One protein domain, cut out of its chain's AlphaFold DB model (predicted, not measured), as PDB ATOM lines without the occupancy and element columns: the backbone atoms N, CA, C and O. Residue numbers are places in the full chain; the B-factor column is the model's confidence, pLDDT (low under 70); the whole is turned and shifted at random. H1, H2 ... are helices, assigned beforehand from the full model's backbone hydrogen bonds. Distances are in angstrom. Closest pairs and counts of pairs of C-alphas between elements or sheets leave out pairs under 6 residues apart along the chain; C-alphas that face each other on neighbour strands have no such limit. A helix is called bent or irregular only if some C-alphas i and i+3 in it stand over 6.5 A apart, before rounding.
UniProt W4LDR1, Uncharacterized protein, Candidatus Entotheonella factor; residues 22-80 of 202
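AT A GLANCE: This is residues 22 to 80 of the 202 residues of an uncharacterized protein of Candidatus Entotheonella factor (UniProt W4LDR1). Two helices, H1 and H2, meet in a V-shaped corner, and a third, H3, runs on in nearly the direction of H2 as a long arm whose residues 68 to 80 stick out from the rest. Between H2 and H3 the loop of residues 49 to 60 runs out and folds back on itself, so that H1, H2 and this loop form a rough triangle at one end of the domain. The printed part has 59 residues with three named helices in the order H1, H2, H3 and no named strand; the class is all helix. The whole is only just loose, close to extended, with a radius of gyration of the C-alphas of 15.3 A. It spans 49 by 24 by 13 A, and the arm of H3 makes much of the length.

HOW THE PARTS SIT: H1, residues 22 to 35, touches H2, residues 38 to 48; their closest C-alphas are those of His 31 and Ala 41, 5.3 A apart. The two run opposite ways at a steep tilt of 69 degrees, only just short of about perpendicular. H2 touches H3, residues 61 to 78, with residues 61 to 63 of H3 alone. The closest C-alphas of H2 and H3 are those of Gln 47 and Leu 61, 5.0 A apart. These two helices run the same way at a shallow tilt of 25 degrees, with their centres 23.2 A apart. H1 and H3 are apart. In the link from H2 to H3, residues 50 to 51 pair with residues 57 to 58, antiparallel, as strands do. In H2 and H3 every O i to N i+4 pair is within hydrogen-bond range; in H1 it is 8 of 10.

IN THESE COORDINATES: H1 begins at C-alpha 22 at (-36.447, 28.636, 52.656) and measures 19.8 A from first to last C-alpha. H2 begins at C-alpha 38 at (-32.373, 39.061, 41.687) and measures 15.3 A. H3, the longest helix with 18 residues, measures 25.2 A and ends at C-alpha 78 at (-0.440, 10.175, 45.551). None of the three is bent.

THE WHOLE: The two C-alphas farthest apart are those of Leu 33 and Asn 80, 49.6 A. Residues 68 to 80, of which 68 to 78 belong to H3, stand free. Without them the body has 46 residues, spans 31 by 23 by 13 A and has a radius of gyration of 10.6 A. The link from H1 to H2 is tight, with 2 residues, and the link from H2 to H3 is long, with 12. The printed part has no cut. The mean pLDDT of the printed part is 78.5, and residue 31, residues 34 to 35 and residues 77 to 80 are under 70.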
ATOM      1  N   GLU A  22     -36.428  27.517  51.731       75.06
ATOM      2  CA  GLU A  22     -36.447  28.636  52.656       75.06
ATOM      3  C   GLU A  22     -35.048  29.198  52.982       75.06
ATOM      4  O   GLU A  22     -34.921  30.404  53.178       75.06
ATOM      5  N   ASP A  23     -33.992  28.376  52.970       74.44
ATOM      6  CA  ASP A  23     -32.607  28.851  53.133       74.44
ATOM      7  C   ASP A  23     -32.184  29.707  51.928       74.44
ATOM      8  O   ASP A  23     -31.526  30.740  52.075       74.44
ATOM      9  N   VAL A  24     -32.584  29.292  50.717       73.31
ATOM     10  CA  VAL A  24     -32.319  30.036  49.474       73.31
ATOM     11  C   VAL A  24     -33.020  31.391  49.502       73.31
ATOM     12  O   VAL A  24     -32.424  32.401  49.130       73.31
ATOM     13  N   LEU A  25     -34.272  31.422  49.960       78.31
ATOM     14  CA  LEU A  25     -35.050  32.652  50.076       78.31
ATOM     15  C   LEU A  25     -34.431  33.631  51.078       78.31
ATOM     16  O   LEU A  25     -34.318  34.813  50.753       78.31
ATOM     17  N   ASP A  26     -33.973  33.163  52.239       78.56
ATOM     18  CA  ASP A  26     -33.325  34.025  53.238       78.56
ATOM     19  C   ASP A  26     -32.031  34.644  52.682       78.56
ATOM     20  O   ASP A  26     -31.861  35.865  52.703       78.56
ATOM     21  N   GLY A  27     -31.159  33.829  52.073       72.81
ATOM     22  CA  GLY A  27     -29.908  34.313  51.479       72.81
ATOM     23  C   GLY A  27     -30.112  35.276  50.300       72.81
ATOM     24  O   GLY A  27     -29.323  36.209  50.105       72.81
ATOM     25  N   LEU A  28     -31.181  35.079  49.521       74.06
ATOM     26  CA  LEU A  28     -31.571  35.998  48.451       74.06
ATOM     27  C   LEU A  28     -32.156  37.298  48.989       74.06
ATOM     28  O   LEU A  28     -31.892  38.341  48.400       74.06
ATOM     29  N   THR A  29     -32.915  37.260  50.084       77.75
ATOM     30  CA  THR A  29     -33.549  38.448  50.673       77.75
ATOM     31  C   THR A  29     -32.497  39.448  51.142       77.75
ATOM     32  O   THR A  29     -32.574  40.625  50.782       77.75
ATOM     33  N   ASP A  30     -31.448  38.975  51.818       72.62
ATOM     34  CA  ASP A  30     -30.322  39.812  52.250       72.62
ATOM     35  C   ASP A  30     -29.625  40.514  51.073       72.62
ATOM     36  O   ASP A  30     -29.288  41.699  51.142       72.62
ATOM     37  N   HIS A  31     -29.446  39.810  49.951       67.94
ATOM     38  CA  HIS A  31     -28.787  40.363  48.763       67.94
ATOM     39  C   HIS A  31     -29.719  41.219  47.893       67.94
ATOM     40  O   HIS A  31     -29.265  42.183  47.270       67.94
ATOM     41  N   LEU A  32     -31.015  40.905  47.844       71.75
ATOM     42  CA  LEU A  32     -32.034  41.687  47.140       71.75
ATOM     43  C   LEU A  32     -32.210  43.064  47.775       71.75
ATOM     44  O   LEU A  32     -32.270  44.057  47.050       71.75
ATOM     45  N   LEU A  33     -32.210  43.129  49.109       72.69
ATOM     46  CA  LEU A  33     -32.243  44.384  49.863       72.69
ATOM     47  C   LEU A  33     -31.020  45.271  49.580       72.69
ATOM     48  O   LEU A  33     -31.107  46.492  49.695       72.69
ATOM     49  N   GLN A  34     -29.894  44.674  49.179       67.69
ATOM     50  CA  GLN A  34     -28.629  45.379  48.972       67.69
ATOM     51  C   GLN A  34     -28.360  45.766  47.506       67.69
ATOM     52  O   GLN A  34     -27.762  46.809  47.248       67.69
ATOM     53  N   ALA A  35     -28.769  44.935  46.539       64.88
ATOM     54  CA  ALA A  35     -28.396  45.084  45.128       64.88
ATOM     55  C   ALA A  35     -29.571  45.344  44.169       64.88
ATOM     56  O   ALA A  35     -29.320  45.711  43.020       64.88
ATOM     57  N   GLY A  36     -30.824  45.136  44.593       72.38
ATOM     58  CA  GLY A  36     -32.033  45.380  43.792       72.38
ATOM     59  C   GLY A  36     -32.242  44.461  42.576       72.38
ATOM     60  O   GLY A  36     -33.299  44.512  41.954       72.38
ATOM     61  N   ASP A  37     -31.273  43.606  42.237       82.88
ATOM     62  CA  ASP A  37     -31.319  42.697  41.088       82.88
ATOM     63  C   ASP A  37     -31.187  41.237  41.543       82.88
ATOM     64  O   ASP A  37     -30.134  40.793  42.013       82.88
ATOM     65  N   LEU A  38     -32.271  40.481  41.355       78.44
ATOM     66  CA  LEU A  38     -32.373  39.061  41.687       78.44
ATOM     67  C   LEU A  38     -31.321  38.210  40.970       78.44
ATOM     68  O   LEU A  38     -30.747  37.301  41.564       78.44
ATOM     69  N   SER A  39     -31.046  38.505  39.698       79.31
ATOM     70  CA  SER A  39     -30.103  37.726  38.892       79.31
ATOM     71  C   SER A  39     -28.672  37.884  39.407       79.31
ATOM     72  O   SER A  39     -27.896  36.923  39.457       79.31
ATOM     73  N   LYS A  40     -28.342  39.096  39.856       80.88
ATOM     74  CA  LYS A  40     -27.057  39.429  40.458       80.88
ATOM     75  C   LYS A  40     -26.917  38.791  41.839       80.88
ATOM     76  O   LYS A  40     -25.876  38.197  42.105       80.88
ATOM     77  N   ALA A  41     -27.970  38.832  42.659       81.38
ATOM     78  CA  ALA A  41     -28.018  38.175  43.966       81.38
ATOM     79  C   ALA A  41     -27.796  36.656  43.855       81.38
ATOM     80  O   ALA A  41     -26.897  36.124  44.503       81.38
ATOM     81  N   LEU A  42     -28.521  35.977  42.956       81.19
ATOM     82  CA  LEU A  42     -28.338  34.546  42.670       81.19
ATOM     83  C   LEU A  42     -26.909  34.227  42.221       81.19
ATOM     84  O   LEU A  42     -26.308  33.258  42.680       81.19
ATOM     85  N   ARG A  43     -26.341  35.045  41.330       83.31
ATOM     86  CA  ARG A  43     -24.978  34.834  40.830       83.31
ATOM     87  C   ARG A  43     -23.937  34.993  41.937       83.31
ATOM     88  O   ARG A  43     -23.027  34.173  42.019       83.31
ATOM     89  N   THR A  44     -24.065  36.016  42.777       83.38
ATOM     90  CA  THR A  44     -23.164  36.235  43.916       83.38
ATOM     91  C   THR A  44     -23.281  35.108  44.936       83.38
ATOM     92  O   THR A  44     -22.255  34.586  45.372       83.38
ATOM     93  N   LEU A  45     -24.506  34.679  45.236       84.25
ATOM     94  CA  LEU A  45     -24.795  33.577  46.144       84.25
ATOM     95  C   LEU A  45     -24.183  32.259  45.643       84.25
ATOM     96  O   LEU A  45     -23.459  31.598  46.380       84.25
ATOM     97  N   MET A  46     -24.346  31.919  44.360       82.31
ATOM     98  CA  MET A  46     -23.708  30.725  43.787       82.31
ATOM     99  C   MET A  46     -22.179  30.823  43.732       82.31
ATOM    100  O   MET A  46     -21.489  29.820  43.888       82.31
ATOM    101  N   GLN A  47     -21.621  32.010  43.480       85.31
ATOM    102  CA  GLN A  47     -20.171  32.181  43.381       85.31
ATOM    103  C   GLN A  47     -19.477  32.093  44.740       85.31
ATOM    104  O   GLN A  47     -18.401  31.501  44.822       85.31
ATOM    105  N   ARG A  48     -20.069  32.700  45.773       85.25
ATOM    106  CA  ARG A  48     -19.443  32.902  47.085       85.25
ATOM    107  C   ARG A  48     -19.930  31.925  48.155       85.25
ATOM    108  O   ARG A  48     -19.281  31.813  49.187       85.25
ATOM    109  N   GLY A  49     -21.031  31.225  47.899       84.31
ATOM    110  CA  GLY A  49     -21.692  30.389  48.891       84.31
ATOM    111  C   GLY A  49     -22.694  31.181  49.727       84.31
ATOM    112  O   GLY A  49     -22.870  32.390  49.557       84.31
ATOM    113  N   MET A  50     -23.369  30.482  50.631       82.81
ATOM    114  CA  MET A  50     -24.409  31.044  51.494       82.81
ATOM    115  C   MET A  50     -24.335  30.441  52.888       82.81
ATOM    116  O   MET A  50     -23.806  29.352  53.067       82.81
ATOM    117  N   MET A  51     -24.879  31.131  53.882       79.50
ATOM    118  CA  MET A  51     -25.049  30.570  55.218       79.50
ATOM    119  C   MET A  51     -26.462  30.001  55.315       79.50
ATOM    120  O   MET A  51     -27.415  30.674  54.931       79.50
ATOM    121  N   ASN A  52     -26.606  28.761  55.779       77.38
ATOM    122  CA  ASN A  52     -27.927  28.222  56.099       77.38
ATOM    123  C   ASN A  52     -28.405  28.755  57.461       77.38
ATOM    124  O   ASN A  52     -27.620  29.300  58.244       77.38
ATOM    125  N   ARG A  53     -29.683  28.548  57.791       70.06
ATOM    126  CA  ARG A  53     -30.256  28.971  59.088       70.06
ATOM    127  C   ARG A  53     -29.586  28.360  60.313       70.06
ATOM    128  O   ARG A  53     -29.673  28.904  61.409       70.06
ATOM    129  N   GLN A  54     -28.927  27.223  60.135       78.69
ATOM    130  CA  GLN A  54     -28.200  26.515  61.186       78.69
ATOM    131  C   GLN A  54     -26.796  27.108  61.404       78.69
ATOM    132  O   GLN A  54     -26.034  26.601  62.224       78.69
ATOM    133  N   GLY A  55     -26.443  28.171  60.677       77.31
ATOM    134  CA  GLY A  55     -25.146  28.830  60.754       77.31
ATOM    135  C   GLY A  55     -24.021  28.074  60.043       77.31
ATOM    136  O   GLY A  55     -22.849  28.365  60.266       77.31
ATOM    137  N   GLN A  56     -24.343  27.099  59.195       77.31
ATOM    138  CA  GLN A  56     -23.364  26.375  58.391       77.31
ATOM    139  C   GLN A  56     -23.118  27.117  57.078       77.31
ATOM    140  O   GLN A  56     -24.050  27.526  56.384       77.31
ATOM    141  N   ILE A  57     -21.842  27.269  56.727       77.81
ATOM    142  CA  ILE A  57     -21.423  27.879  55.466       77.81
ATOM    143  C   ILE A  57     -21.530  26.818  54.370       77.81
ATOM    144  O   ILE A  57     -20.778  25.844  54.355       77.81
ATOM    145  N   MET A  58     -22.463  27.015  53.446       79.81
ATOM    146  CA  MET A  58     -22.558  26.261  52.206       79.81
ATOM    147  C   MET A  58     -21.487  26.767  51.228       79.81
ATOM    148  O   MET A  58     -21.509  27.954  50.882       79.81
ATOM    149  N   PRO A  59     -20.556  25.910  50.773       82.69
ATOM    150  CA  PRO A  59     -19.504  26.320  49.850       82.69
ATOM    151  C   PRO A  59     -20.066  26.797  48.508       82.69
ATOM    152  O   PRO A  59     -20.994  26.204  47.955       82.69
ATOM    153  N   GLY A  60     -19.474  27.866  47.975       88.31
ATOM    154  CA  GLY A  60     -19.802  28.370  46.645       88.31
ATOM    155  C   GLY A  60     -19.118  27.575  45.533       88.31
ATOM    156  O   GLY A  60     -18.253  26.728  45.763       88.31
ATOM    157  N   LEU A  61     -19.432  27.916  44.284       86.69
ATOM    158  CA  LEU A  61     -18.784  27.337  43.104       86.69
ATOM    159  C   LEU A  61     -17.258  27.523  43.133       86.69
ATOM    160  O   LEU A  61     -16.524  26.646  42.683       86.69
ATOM    161  N   GLN A  62     -16.762  28.642  43.673       86.19
ATOM    162  CA  GLN A  62     -15.320  28.879  43.801       86.19
ATOM    163  C   GLN A  62     -14.657  27.895  44.767       86.19
ATOM    164  O   GLN A  62     -13.589  27.364  44.456       86.19
ATOM    165  N   ASP A  63     -15.301  27.617  45.899       87.19
ATOM    166  CA  ASP A  63     -14.803  26.670  46.896       87.19
ATOM    167  C   ASP A  63     -14.825  25.243  46.354       87.19
ATOM    168  O   ASP A  63     -13.865  24.495  46.534       87.19
ATOM    169  N   ILE A  64     -15.869  24.886  45.601       86.19
ATOM    170  CA  ILE A  64     -15.948  23.596  44.912       86.19
ATOM    171  C   ILE A  64     -14.823  23.475  43.878       86.19
ATOM    172  O   ILE A  64     -14.097  22.487  43.881       86.19
ATOM    173  N   LEU A  65     -14.604  24.489  43.033       86.56
ATOM    174  CA  LEU A  65     -13.504  24.490  42.059       86.56
ATOM    175  C   LEU A  65     -12.126  24.424  42.725       86.56
ATOM    176  O   LEU A  65     -11.191  23.846  42.163       86.56
ATOM    177  N   LYS A  66     -11.977  25.039  43.900       89.88
ATOM    178  CA  LYS A  66     -10.757  24.952  44.703       89.88
ATOM    179  C   LYS A  66     -10.565  23.532  45.228       89.88
ATOM    180  O   LYS A  66      -9.483  22.983  45.047       89.88
ATOM    181  N   ARG A  67     -11.612  22.920  45.785       86.25
ATOM    182  CA  ARG A  67     -11.586  21.537  46.273       86.25
ATOM    183  C   ARG A  67     -11.294  20.549  45.150       86.25
ATOM    184  O   ARG A  67     -10.439  19.701  45.322       86.25
ATOM    185  N   VAL A  68     -11.918  20.702  43.982       89.56
ATOM    186  CA  VAL A  68     -11.643  19.861  42.805       89.56
ATOM    187  C   VAL A  68     -10.183  19.980  42.376       89.56
ATOM    188  O   VAL A  68      -9.549  18.966  42.097       89.56
ATOM    189  N   ARG A  69      -9.626  21.199  42.344       88.25
ATOM    190  CA  ARG A  69      -8.201  21.393  42.045       88.25
ATOM    191  C   ARG A  69      -7.306  20.719  43.078       88.25
ATOM    192  O   ARG A  69      -6.418  19.988  42.667       88.25
ATOM    193  N   GLN A  70      -7.591  20.902  44.365       86.94
ATOM    194  CA  GLN A  70      -6.854  20.257  45.454       86.94
ATOM    195  C   GLN A  70      -6.935  18.735  45.362       86.94
ATOM    196  O   GLN A  70      -5.905  18.093  45.295       86.94
ATOM    197  N   THR A  71      -8.129  18.160  45.226       81.75
ATOM    198  CA  THR A  71      -8.306  16.711  45.060       81.75
ATOM    199  C   THR A  71      -7.569  16.189  43.830       81.75
ATOM    200  O   THR A  71      -6.962  15.127  43.884       81.75
ATOM    201  N   LYS A  72      -7.585  16.930  42.718       82.50
ATOM    202  CA  LYS A  72      -6.809  16.576  41.527       82.50
ATOM    203  C   LYS A  72      -5.304  16.617  41.819       82.50
ATOM    204  O   LYS A  72      -4.602  15.703  41.407       82.50
ATOM    205  N   ASP A  73      -4.812  17.643  42.506       80.06
ATOM    206  CA  ASP A  73      -3.396  17.759  42.865       80.06
ATOM    207  C   ASP A  73      -2.975  16.669  43.875       80.06
ATOM    208  O   ASP A  73      -1.925  16.063  43.693       80.06
ATOM    209  N   ASP A  74      -3.814  16.338  44.859       79.12
ATOM    210  CA  ASP A  74      -3.598  15.263  45.837       79.12
ATOM    211  C   ASP A  74      -3.548  13.889  45.158       79.12
ATOM    212  O   ASP A  74      -2.669  13.080  45.448       79.12
ATOM    213  N   LEU A  75      -4.457  13.633  44.210       72.81
ATOM    214  CA  LEU A  75      -4.437  12.416  43.398       72.81
ATOM    215  C   LEU A  75      -3.164  12.356  42.550       72.81
ATOM    216  O   LEU A  75      -2.504  11.324  42.513       72.81
ATOM    217  N   LEU A  76      -2.776  13.457  41.899       72.31
ATOM    218  CA  LEU A  76      -1.525  13.505  41.140       72.31
ATOM    219  C   LEU A  76      -0.313  13.248  42.043       72.31
ATOM    220  O   LEU A  76       0.552  12.476  41.656       72.31
ATOM    221  N   GLN A  77      -0.279  13.806  43.257       68.50
ATOM    222  CA  GLN A  77       0.796  13.562  44.222       68.50
ATOM    223  C   GLN A  77       0.829  12.124  44.741       68.50
ATOM    224  O   GLN A  77       1.901  11.531  44.822       68.50
ATOM    225  N   GLN A  78      -0.329  11.551  45.073       64.44
ATOM    226  CA  GLN A  78      -0.440  10.175  45.551       64.44
ATOM    227  C   GLN A  78      -0.001   9.166  44.486       64.44
ATOM    228  O   GLN A  78       0.560   8.122  44.817       64.44
ATOM    229  N   TYR A  79      -0.244   9.486  43.217       61.88
ATOM    230  CA  TYR A  79       0.125   8.646  42.087       61.88
ATOM    231  C   TYR A  79       1.364   9.146  41.344       61.88
ATOM    232  O   TYR A  79       1.591   8.630  40.256       61.88
ATOM    233  N   ASN A  80       2.134  10.103  41.899       57.75
ATOM    234  CA  ASN A  80       3.213  10.825  41.210       57.75
ATOM    235  C   ASN A  80       4.186   9.835  40.564       57.75
ATOM    236  O   ASN A  80       5.087   9.312  41.232       57.75
TER     237      ASN A  80